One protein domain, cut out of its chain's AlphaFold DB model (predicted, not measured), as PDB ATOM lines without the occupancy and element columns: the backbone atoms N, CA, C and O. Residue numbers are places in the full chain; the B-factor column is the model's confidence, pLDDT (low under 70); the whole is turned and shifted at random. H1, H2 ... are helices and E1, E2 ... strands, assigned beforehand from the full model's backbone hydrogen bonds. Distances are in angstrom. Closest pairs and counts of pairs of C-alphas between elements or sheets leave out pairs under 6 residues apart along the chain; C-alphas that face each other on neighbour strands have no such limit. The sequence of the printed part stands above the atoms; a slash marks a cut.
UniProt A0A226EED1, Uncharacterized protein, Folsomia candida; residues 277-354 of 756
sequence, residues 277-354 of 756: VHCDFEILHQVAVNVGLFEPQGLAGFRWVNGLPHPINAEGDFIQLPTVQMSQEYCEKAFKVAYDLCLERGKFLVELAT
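What this domain is: This is residues 277 to 354 of the 756 residues of an uncharacterized protein of Folsomia candida (UniProt A0A226EED1). A small, strongly twisted sheet of four strands has one long helix, H1, laid along one face over its longest strand, E2; no named helix covers the other face. Residues 307 to 313, in the link from E3 to E4, stick out as a free loop. The printed part has 78 residues, with E1, E2, E3, E4 and H1 in chain order, a mixed class of helices and strands. The branched sheet is antiparallel. The whole is elongated, 44 by 25 by 21 A, and only just compact, close to loose, with a radius of gyration of the C-alphas of 13.9 A.

Where its parts are: E2, residues 288 to 296, is 25.2 A long. E1, residues 278 to 284, is 19.1 A long and begins at C-alpha 278 (175.138, 27.035, 162.430). E3 is residues 302 to 304, 7.1 A, and E4 residues 318 to 322, 12.5 A. H1, residues 328 to 354, is 38.8 A long and ends at C-alpha 354 (174.837, 25.172, 140.605).

How they stand to each other: E1 lies on one side of E2, E3 and E4 on the other. E1 and E2 form a hairpin at 156 degrees, with N 282 and O 290 3.0 A apart. E2 and E3 form another at 127 degrees, with N 295 and O 303 at 2.9 A; E1, E2 and E3 make a meander, each strand the antiparallel neighbour of the one before. E4 is antiparallel to E2 at 160 degrees, with N 291 and O 319 at 2.9 A. H1 is on the sheet at a height of 8.7 A, along the strands, at 26 degrees to E2 on the local plane. The closest C-alphas of E2 and H1, those of Leu 293 and Cys 342, are 6.8 A apart. In H1 every O i to N i+4 pair is within hydrogen-bond range.

The domain as a whole: The C-alphas farthest apart, those of Gln 325 and Thr 354, are 44.1 A apart. The printed part has no cut. The link from E3 to E4, 13 residues, is long. The mean pLDDT of the printed part is 74.9; residues 286 to 287, 304 to 316, 324 and 353 are under 70.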
ATOM      1  N   VAL A 277     173.708  24.118 158.721       72.25
ATOM      2  CA  VAL A 277     173.307  25.111 159.736       72.25
ATOM      3  C   VAL A 277     174.430  25.369 160.749       72.25
ATOM      4  O   VAL A 277     174.997  24.422 161.292       72.25
ATOM      5  N   HIS A 278     174.649  26.639 161.104       83.31
ATOM      6  CA  HIS A 278     175.138  27.035 162.430       83.31
ATOM      7  C   HIS A 278     174.223  28.142 162.977       83.31
ATOM      8  O   HIS A 278     173.888  29.079 162.248       83.31
ATOM      9  N   CYS A 279     173.815  28.027 164.243       87.00
ATOM     10  CA  CYS A 279     172.952  28.991 164.925       87.00
ATOM     11  C   CYS A 279     173.637  29.497 166.197       87.00
ATOM     12  O   CYS A 279     173.928  28.693 167.086       87.00
ATOM     13  N   ASP A 280     173.843  30.810 166.313       88.12
ATOM     14  CA  ASP A 280     174.242  31.413 167.592       88.12
ATOM     15  C   ASP A 280     172.996  31.720 168.428       88.12
ATOM     16  O   ASP A 280     171.985  32.194 167.903       88.12
ATOM     17  N   PHE A 281     173.100  31.498 169.739       87.38
ATOM     18  CA  PHE A 281     172.072  31.827 170.722       87.38
ATOM     19  C   PHE A 281     172.582  32.933 171.646       87.38
ATOM     20  O   PHE A 281     173.399  32.684 172.534       87.38
ATOM     21  N   GLU A 282     172.089  34.158 171.458       90.56
ATOM     22  CA  GLU A 282     172.385  35.277 172.355       90.56
ATOM     23  C   GLU A 282     171.201  35.512 173.302       90.56
ATOM     24  O   GLU A 282     170.128  35.956 172.894       90.56
ATOM     25  N   ILE A 283     171.396  35.202 174.586       89.00
ATOM     26  CA  ILE A 283     170.401  35.436 175.641       89.00
ATOM     27  C   ILE A 283     170.627  36.840 176.214       89.00
ATOM     28  O   ILE A 283     171.480  37.046 177.083       89.00
ATOM     29  N   LEU A 284     169.859  37.818 175.733       87.12
ATOM     30  CA  LEU A 284     169.916  39.196 176.215       87.12
ATOM     31  C   LEU A 284     169.022  39.363 177.451       87.12
ATOM     32  O   LEU A 284     167.822  39.089 177.408       87.12
ATOM     33  N   HIS A 285     169.626  39.824 178.556       72.44
ATOM     34  CA  HIS A 285     169.017  39.954 179.890       72.44
ATOM     35  C   HIS A 285     167.535  40.377 179.861       72.44
ATOM     36  O   HIS A 285     167.225  41.549 179.674       72.44
ATOM     37  N   GLN A 286     166.644  39.415 180.131       64.50
ATOM     38  CA  GLN A 286     165.199  39.605 180.329       64.50
ATOM     39  C   GLN A 286     164.408  40.233 179.160       64.50
ATOM     40  O   GLN A 286     163.263  40.627 179.379       64.50
ATOM     41  N   VAL A 287     164.956  40.298 177.937       64.06
ATOM     42  CA  VAL A 287     164.213  40.813 176.767       64.06
ATOM     43  C   VAL A 287     164.019  39.766 175.667       64.06
ATOM     44  O   VAL A 287     162.878  39.515 175.281       64.06
ATOM     45  N   ALA A 288     165.095  39.152 175.163       74.69
ATOM     46  CA  ALA A 288     165.014  38.219 174.036       74.69
ATOM     47  C   ALA A 288     166.089  37.123 174.087       74.69
ATOM     48  O   ALA A 288     167.226  37.367 174.498       74.69
ATOM     49  N   VAL A 289     165.732  35.929 173.608       82.31
ATOM     50  CA  VAL A 289     166.700  34.994 173.023       82.31
ATOM     51  C   VAL A 289     166.751  35.294 171.532       82.31
ATOM     52  O   VAL A 289     165.739  35.151 170.849       82.31
ATOM     53  N   ASN A 290     167.910  35.717 171.041       81.94
ATOM     54  CA  ASN A 290     168.173  35.887 169.618       81.94
ATOM     55  C   ASN A 290     168.745  34.580 169.063       81.94
ATOM     56  O   ASN A 290     169.798  34.140 169.532       81.94
ATOM     57  N   VAL A 291     168.102  34.002 168.047       84.62
ATOM     58  CA  VAL A 291     168.683  32.918 167.237       84.62
ATOM     59  C   VAL A 291     169.186  33.506 165.922       84.62
ATOM     60  O   VAL A 291     168.382  33.952 165.103       84.62
ATOM     61  N   GLY A 292     170.509  33.556 165.748       84.44
ATOM     62  CA  GLY A 292     171.175  34.151 164.585       84.44
ATOM     63  C   GLY A 292     171.670  33.107 163.586       84.44
ATOM     64  O   GLY A 292     172.256  32.104 163.991       84.44
ATOM     65  N   LEU A 293     171.457  33.349 162.289       79.38
ATOM     66  CA  LEU A 293     171.765  32.410 161.202       79.38
ATOM     67  C   LEU A 293     173.137  32.683 160.548       79.38
ATOM     68  O   LEU A 293     173.507  33.838 160.306       79.38
ATOM     69  N   PHE A 294     173.883  31.619 160.227       81.69
ATOM     70  CA  PHE A 294     175.255  31.700 159.698       81.69
ATOM     71  C   PHE A 294     175.466  30.884 158.422       81.69
ATOM     72  O   PHE A 294     175.001  29.754 158.294       81.69
ATOM     73  N   GLU A 295     176.272  31.439 157.520       77.69
ATOM     74  CA  GLU A 295     176.794  30.777 156.326       77.69
ATOM     75  C   GLU A 295     178.221  30.242 156.590       77.69
ATOM     76  O   GLU A 295     179.044  30.954 157.187       77.69
ATOM     77  N   PRO A 296     178.563  29.015 156.151       74.81
ATOM     78  CA  PRO A 296     179.921  28.487 156.243       74.81
ATOM     79  C   PRO A 296     180.882  29.204 155.275       74.81
ATOM     80  O   PRO A 296     180.619  29.365 154.088       74.81
ATOM     81  N   GLN A 297     182.051  29.595 155.778       81.00
ATOM     82  CA  GLN A 297     183.110  30.302 155.051       81.00
ATOM     83  C   GLN A 297     184.427  29.513 155.158       81.00
ATOM     84  O   GLN A 297     185.398  29.926 155.797       81.00
ATOM     85  N   GLY A 298     184.439  28.337 154.523       80.88
ATOM     86  CA  GLY A 298     185.561  27.391 154.530       80.88
ATOM     87  C   GLY A 298     185.671  26.545 155.807       80.88
ATOM     88  O   GLY A 298     184.926  26.734 156.760       80.88
ATOM     89  N   LEU A 299     186.641  25.618 155.818       70.88
ATOM     90  CA  LEU A 299     186.789  24.471 156.746       70.88
ATOM     91  C   LEU A 299     186.640  24.728 158.262       70.88
ATOM     92  O   LEU A 299     186.496  23.769 159.017       70.88
ATOM     93  N   ALA A 300     186.755  25.971 158.724       72.19
ATOM     94  CA  ALA A 300     186.620  26.348 160.134       72.19
ATOM     95  C   ALA A 300     186.114  27.797 160.313       72.19
ATOM     96  O   ALA A 300     186.410  28.438 161.323       72.19
ATOM     97  N   GLY A 301     185.418  28.340 159.309       78.69
ATOM     98  CA  GLY A 301     184.883  29.699 159.317       78.69
ATOM     99  C   GLY A 301     183.365  29.693 159.183       78.69
ATOM    100  O   GLY A 301     182.819  28.949 158.379       78.69
ATOM    101  N   PHE A 302     182.698  30.568 159.929       80.50
ATOM    102  CA  PHE A 302     181.278  30.880 159.771       80.50
ATOM    103  C   PHE A 302     181.113  32.398 159.736       80.50
ATOM    104  O   PHE A 302     181.899  33.130 160.349       80.50
ATOM    105  N   ARG A 303     180.109  32.884 159.009       79.56
ATOM    106  CA  ARG A 303     179.835  34.313 158.850       79.56
ATOM    107  C   ARG A 303     178.346  34.582 158.993       79.56
ATOM    108  O   ARG A 303     177.525  33.885 158.408       79.56
ATOM    109  N   TRP A 304     178.026  35.638 159.732       69.00
ATOM    110  CA  TRP A 304     176.699  36.245 159.745       69.00
ATOM    111  C   TRP A 304     176.199  36.505 158.323       69.00
ATOM    112  O   TRP A 304     176.923  37.124 157.535       69.00
ATOM    113  N   VAL A 305     174.953  36.128 158.028       69.19
ATOM    114  CA  VAL A 305     174.304  36.364 156.723       69.19
ATOM    115  C   VAL A 305     173.842  37.828 156.589       69.19
ATOM    116  O   VAL A 305     172.693  38.143 156.316       69.19
ATOM    117  N   ASN A 306     174.768  38.765 156.798       43.44
ATOM    118  CA  ASN A 306     174.513  40.200 156.749       43.44
ATOM    119  C   ASN A 306     174.752  40.760 155.338       43.44
ATOM    120  O   ASN A 306     175.878  41.117 154.986       43.44
ATOM    121  N   GLY A 307     173.667  40.905 154.570       41.38
ATOM    122  CA  GLY A 307     173.608  41.770 153.387       41.38
ATOM    123  C   GLY A 307     173.675  41.070 152.026       41.38
ATOM    124  O   GLY A 307     174.701  41.111 151.352       41.38
ATOM    125  N   LEU A 308     172.524  40.572 151.566       31.80
ATOM    126  CA  LEU A 308     172.166  40.525 150.143       31.80
ATOM    127  C   LEU A 308     170.976  41.480 149.900       31.80
ATOM    128  O   LEU A 308     170.204  41.725 150.828       31.80
ATOM    129  N   PRO A 309     170.830  42.077 148.702       32.50
ATOM    130  CA  PRO A 309     169.935  43.216 148.490       32.50
ATOM    131  C   PRO A 309     168.467  42.814 148.240       32.50
ATOM    132  O   PRO A 309     167.938  43.056 147.158       32.50
ATOM    133  N   HIS A 310     167.788  42.254 149.247       28.53
ATOM    134  CA  HIS A 310     166.321  42.134 149.241       28.53
ATOM    135  C   HIS A 310     165.640  43.356 149.894       28.53
ATOM    136  O   HIS A 310     166.176  43.924 150.847       28.53
ATOM    137  N   PRO A 311     164.462  43.795 149.405       28.55
ATOM    138  CA  PRO A 311     163.829  45.055 149.807       28.55
ATOM    139  C   PRO A 311     162.954  44.942 151.074       28.55
ATOM    140  O   PRO A 311     161.911  45.588 151.163       28.55
ATOM    141  N   ILE A 312     163.362  44.135 152.059       29.72
ATOM    142  CA  ILE A 312     162.685  43.985 153.359       29.72
ATOM    143  C   ILE A 312     163.726  44.161 154.479       29.72
ATOM    144  O   ILE A 312     164.879  43.776 154.322       29.72
ATOM    145  N   ASN A 313     163.318  44.824 155.567       30.92
ATOM    146  CA  ASN A 313     164.141  45.372 156.655       30.92
ATOM    147  C   ASN A 313     165.375  44.541 157.071       30.92
ATOM    148  O   ASN A 313     165.287  43.336 157.297       30.92
ATOM    149  N   ALA A 314     166.493  45.234 157.321       38.03
ATOM    150  CA  ALA A 314     167.799  44.678 157.713       38.03
ATOM    151  C   ALA A 314     167.871  44.099 159.152       38.03
ATOM    152  O   ALA A 314     168.924  44.127 159.784       38.03
ATOM    153  N   GLU A 315     166.748  43.602 159.668       49.81
ATOM    154  CA  GLU A 315     166.572  43.030 161.011       49.81
ATOM    155  C   GLU A 315     165.931  41.622 160.957       49.81
ATOM    156  O   GLU A 315     165.741  40.995 161.994       49.81
ATOM    157  N   GLY A 316     165.589  41.115 159.760       56.06
ATOM    158  CA  GLY A 316     164.722  39.937 159.580       56.06
ATOM    159  C   GLY A 316     165.340  38.552 159.817       56.06
ATOM    160  O   GLY A 316     164.594  37.592 159.972       56.06
ATOM    161  N   ASP A 317     166.669  38.425 159.879       71.06
ATOM    162  CA  ASP A 317     167.374  37.127 159.980       71.06
ATOM    163  C   ASP A 317     167.586  36.640 161.435       71.06
ATOM    164  O   ASP A 317     168.508  35.873 161.724       71.06
ATOM    165  N   PHE A 318     166.731  37.091 162.358       79.25
ATOM    166  CA  PHE A 318     166.752  36.732 163.777       79.25
ATOM    167  C   PHE A 318     165.396  36.180 164.217       79.25
ATOM    168  O   PHE A 318     164.391  36.887 164.144       79.25
ATOM    169  N   ILE A 319     165.371  34.976 164.796       84.12
ATOM    170  CA  ILE A 319     164.209  34.573 165.599       84.12
ATOM    171  C   ILE A 319     164.384  35.172 166.999       84.12
ATOM    172  O   ILE A 319     165.298  34.784 167.726       84.12
ATOM    173  N   GLN A 320     163.531  36.136 167.360       87.00
ATOM    174  CA  GLN A 320     163.489  36.735 168.698       87.00
ATOM    175  C   GLN A 320     162.426  36.037 169.550       87.00
ATOM    176  O   GLN A 320     161.237  36.114 169.244       87.00
ATOM    177  N   LEU A 321     162.842  35.377 170.632       86.50
ATOM    178  CA  LEU A 321     161.939  34.672 171.546       86.50
ATOM    179  C   LEU A 321     161.764  35.470 172.854       86.50
ATOM    180  O   LEU A 321     162.776  35.776 173.496       86.50
ATOM    181  N   PRO A 322     160.533  35.810 173.288       83.75
ATOM    182  CA  PRO A 322     160.313  36.601 174.501       83.75
ATOM    183  C   PRO A 322     160.702  35.827 175.771       83.75
ATOM    184  O   PRO A 322     160.092  34.827 176.128       83.75
ATOM    185  N   THR A 323     161.693  36.325 176.512       71.81
ATOM    186  CA  THR A 323     162.380  35.592 177.603       71.81
ATOM    187  C   THR A 323     161.566  35.278 178.869       71.81
ATOM    188  O   THR A 323     162.120  34.734 179.827       71.81
ATOM    189  N   VAL A 324     160.284  35.637 178.946       59.03
ATOM    190  CA  VAL A 324     159.484  35.437 180.165       59.03
ATOM    191  C   VAL A 324     158.897  34.023 180.176       59.03
ATOM    192  O   VAL A 324     157.880  33.764 179.549       59.03
ATOM    193  N   GLN A 325     159.541  33.127 180.933       74.00
ATOM    194  CA  GLN A 325     159.060  31.768 181.248       74.00
ATOM    195  C   GLN A 325     158.801  30.856 180.033       74.00
ATOM    196  O   GLN A 325     157.795  30.154 179.970       74.00
ATOM    197  N   MET A 326     159.743  30.804 179.088       86.50
ATOM    198  CA  MET A 326     159.691  29.806 178.013       86.50
ATOM    199  C   MET A 326     159.909  28.392 178.567       86.50
ATOM    200  O   MET A 326     160.833  28.167 179.352       86.50
ATOM    201  N   SER A 327     159.080  27.436 178.143       92.81
ATOM    202  CA  SER A 327     159.319  26.015 178.406       92.81
ATOM    203  C   SER A 327     160.489  25.498 177.561       92.81
ATOM    204  O   SER A 327     160.793  26.043 176.497       92.81
ATOM    205  N   GLN A 328     161.129  24.414 178.009       90.81
ATOM    206  CA  GLN A 328     162.168  23.729 177.231       90.81
ATOM    207  C   GLN A 328     161.651  23.345 175.833       90.81
ATOM    208  O   GLN A 328     162.308  23.631 174.837       90.81
ATOM    209  N   GLU A 329     160.437  22.796 175.762       92.69
ATOM    210  CA  GLU A 329     159.759  22.417 174.518       92.69
ATOM    211  C   GLU A 329     159.596  23.597 173.541       92.69
ATOM    212  O   GLU A 329     159.775  23.437 172.335       92.69
ATOM    213  N   TYR A 330     159.297  24.805 174.040       91.06
ATOM    214  CA  TYR A 330     159.199  25.994 173.191       91.06
ATOM    215  C   TYR A 330     160.570  26.387 172.620       91.06
ATOM    216  O   TYR A 330     160.686  26.686 171.430       91.06
ATOM    217  N   CYS A 331     161.626  26.332 173.437       89.06
ATOM    218  CA  CYS A 331     162.998  26.564 172.982       89.06
ATOM    219  C   CYS A 331     163.454  25.515 171.951       89.06
ATOM    220  O   CYS A 331     164.115  25.869 170.977       89.06
ATOM    221  N   GLU A 332     163.073  24.246 172.118       90.31
ATOM    222  CA  GLU A 332     163.357  23.162 171.165       90.31
ATOM    223  C   GLU A 332     162.594  23.339 169.841       90.31
ATOM    224  O   GLU A 332     163.180  23.198 168.766       90.31
ATOM    225  N   LYS A 333     161.314  23.734 169.894       91.44
ATOM    226  CA  LYS A 333     160.522  24.096 168.707       91.44
ATOM    227  C   LYS A 333     161.139  25.282 167.960       91.44
ATOM    228  O   LYS A 333     161.317  25.207 166.746       91.44
ATOM    229  N   ALA A 334     161.536  26.337 168.669       87.81
ATOM    230  CA  ALA A 334     162.193  27.499 168.073       87.81
ATOM    231  C   ALA A 334     163.581  27.176 167.486       87.81
ATOM    232  O   ALA A 334     163.905  27.645 166.394       87.81
ATOM    233  N   PHE A 335     164.377  26.332 168.159       90.94
ATOM    234  CA  PHE A 335     165.630  25.796 167.614       90.94
ATOM    235  C   PHE A 335     165.374  25.068 166.292       90.94
ATOM    236  O   PHE A 335     166.067  25.319 165.308       90.94
ATOM    237  N   LYS A 336     164.359  24.193 166.252       90.19
ATOM    238  CA  LYS A 336     164.016  23.437 165.047       90.19
ATOM    239  C   LYS A 336     163.613  24.360 163.894       90.19
ATOM    240  O   LYS A 336     164.121  24.182 162.795       90.19
ATOM    241  N   VAL A 337     162.785  25.379 164.139       90.25
ATOM    242  CA  VAL A 337     162.400  26.356 163.101       90.25
ATOM    243  C   VAL A 337     163.619  27.118 162.560       90.25
ATOM    244  O   VAL A 337     163.751  27.258 161.348       90.25
ATOM    245  N   ALA A 338     164.555  27.552 163.415       87.81
ATOM    246  CA  ALA A 338     165.801  28.180 162.955       87.81
ATOM    247  C   ALA A 338     166.670  27.228 162.110       87.81
ATOM    248  O   ALA A 338     167.243  27.632 161.096       87.81
ATOM    249  N   TYR A 339     166.745  25.959 162.516       88.81
ATOM    250  CA  TYR A 339     167.489  24.914 161.818       88.81
ATOM    251  C   TYR A 339     166.890  24.605 160.437       88.81
ATOM    252  O   TYR A 339     167.612  24.595 159.438       88.81
ATOM    253  N   ASP A 340     165.570  24.433 160.361       86.88
ATOM    254  CA  ASP A 340     164.851  24.145 159.119       86.88
ATOM    255  C   ASP A 340     164.900  25.346 158.145       86.88
ATOM    256  O   ASP A 340     165.158  25.160 156.955       86.88
ATOM    257  N   LEU A 341     164.810  26.592 158.638       85.50
ATOM    258  CA  LEU A 341     165.001  27.803 157.818       85.50
ATOM    259  C   LEU A 341     166.419  27.911 157.227       85.50
ATOM    260  O   LEU A 341     166.582  28.270 156.057       85.50
ATOM    261  N   CYS A 342     167.463  27.581 157.998       83.88
ATOM    262  CA  CYS A 342     168.826  27.525 157.461       83.88
ATOM    263  C   CYS A 342     169.004  26.382 156.449       83.88
ATOM    264  O   CYS A 342     169.682  26.582 155.441       83.88
ATOM    265  N   LEU A 343     168.367  25.221 156.660       83.25
ATOM    266  CA  LEU A 343     168.363  24.129 155.683       83.25
ATOM    267  C   LEU A 343     167.760  24.560 154.342       83.25
ATOM    268  O   LEU A 343     168.322  24.243 153.295       83.25
ATOM    269  N   GLU A 344     166.626  25.261 154.352       85.50
ATOM    270  CA  GLU A 344     165.960  25.723 153.130       85.50
ATOM    271  C   GLU A 344     166.772  26.800 152.406       85.50
ATOM    272  O   GLU A 344     167.039  26.673 151.211       85.50
ATOM    273  N   ARG A 345     167.287  27.793 153.139       81.25
ATOM    274  CA  ARG A 345     168.186  28.817 152.585       81.25
ATOM    275  C   ARG A 345     169.491  28.219 152.045       81.25
ATOM    276  O   ARG A 345     169.996  28.675 151.024       81.25
ATOM    277  N   GLY A 346     170.006  27.171 152.689       80.31
ATOM    278  CA  GLY A 346     171.166  26.405 152.235       80.31
ATOM    279  C   GLY A 346     170.918  25.659 150.920       80.31
ATOM    280  O   GLY A 346     171.772  25.709 150.037       80.31
ATOM    281  N   LYS A 347     169.745  25.026 150.744       80.31
ATOM    282  CA  LYS A 347     169.335  24.428 149.454       80.31
ATOM    283  C   LYS A 347     169.273  25.492 148.358       80.31
ATOM    284  O   LYS A 347     169.936  25.343 147.338       80.31
ATOM    285  N   PHE A 348     168.570  26.596 148.614       75.69
ATOM    286  CA  PHE A 348     168.394  27.690 147.655       75.69
ATOM    287  C   PHE A 348     169.731  28.300 147.197       75.69
ATOM    288  O   PHE A 348     169.948  28.521 146.007       75.69
ATOM    289  N   LEU A 349     170.682  28.506 148.118       71.88
ATOM    290  CA  LEU A 349     172.032  28.967 147.769       71.88
ATOM    291  C   LEU A 349     172.819  27.936 146.937       71.88
ATOM    292  O   LEU A 349     173.582  28.334 146.057       71.88
ATOM    293  N   VAL A 350     172.625  26.631 147.159       71.12
ATOM    294  CA  VAL A 350     173.227  25.565 146.335       71.12
ATOM    295  C   VAL A 350     172.583  25.489 144.945       71.12
ATOM    296  O   VAL A 350     173.295  25.310 143.959       71.12
ATOM    297  N   GLU A 351     171.272  25.682 144.827       79.50
ATOM    298  CA  GLU A 351     170.551  25.718 143.545       79.50
ATOM    299  C   GLU A 351     170.975  26.934 142.702       79.50
ATOM    300  O   GLU A 351     171.321  26.785 141.526       79.50
ATOM    301  N   LEU A 352     171.098  28.114 143.326       73.25
ATOM    302  CA  LEU A 352     171.685  29.304 142.701       73.25
ATOM    303  C   LEU A 352     173.151  29.086 142.288       73.25
ATOM    304  O   LEU A 352     173.539  29.459 141.182       73.25
ATOM    305  N   ALA A 353     173.972  28.475 143.147       66.19
ATOM    306  CA  ALA A 353     175.396  28.253 142.875       66.19
ATOM    307  C   ALA A 353     175.668  27.164 141.822       66.19
ATOM    308  O   ALA A 353     176.702  27.206 141.154       66.19
ATOM    309  N   THR A 354     174.763  26.198 141.660       79.00
ATOM    310  CA  THR A 354     174.837  25.172 140.605       79.00
ATOM    311  C   THR A 354     174.225  25.635 139.281       79.00
ATOM    312  O   THR A 354     174.464  24.997 138.258       79.00
TER     313      THR A 354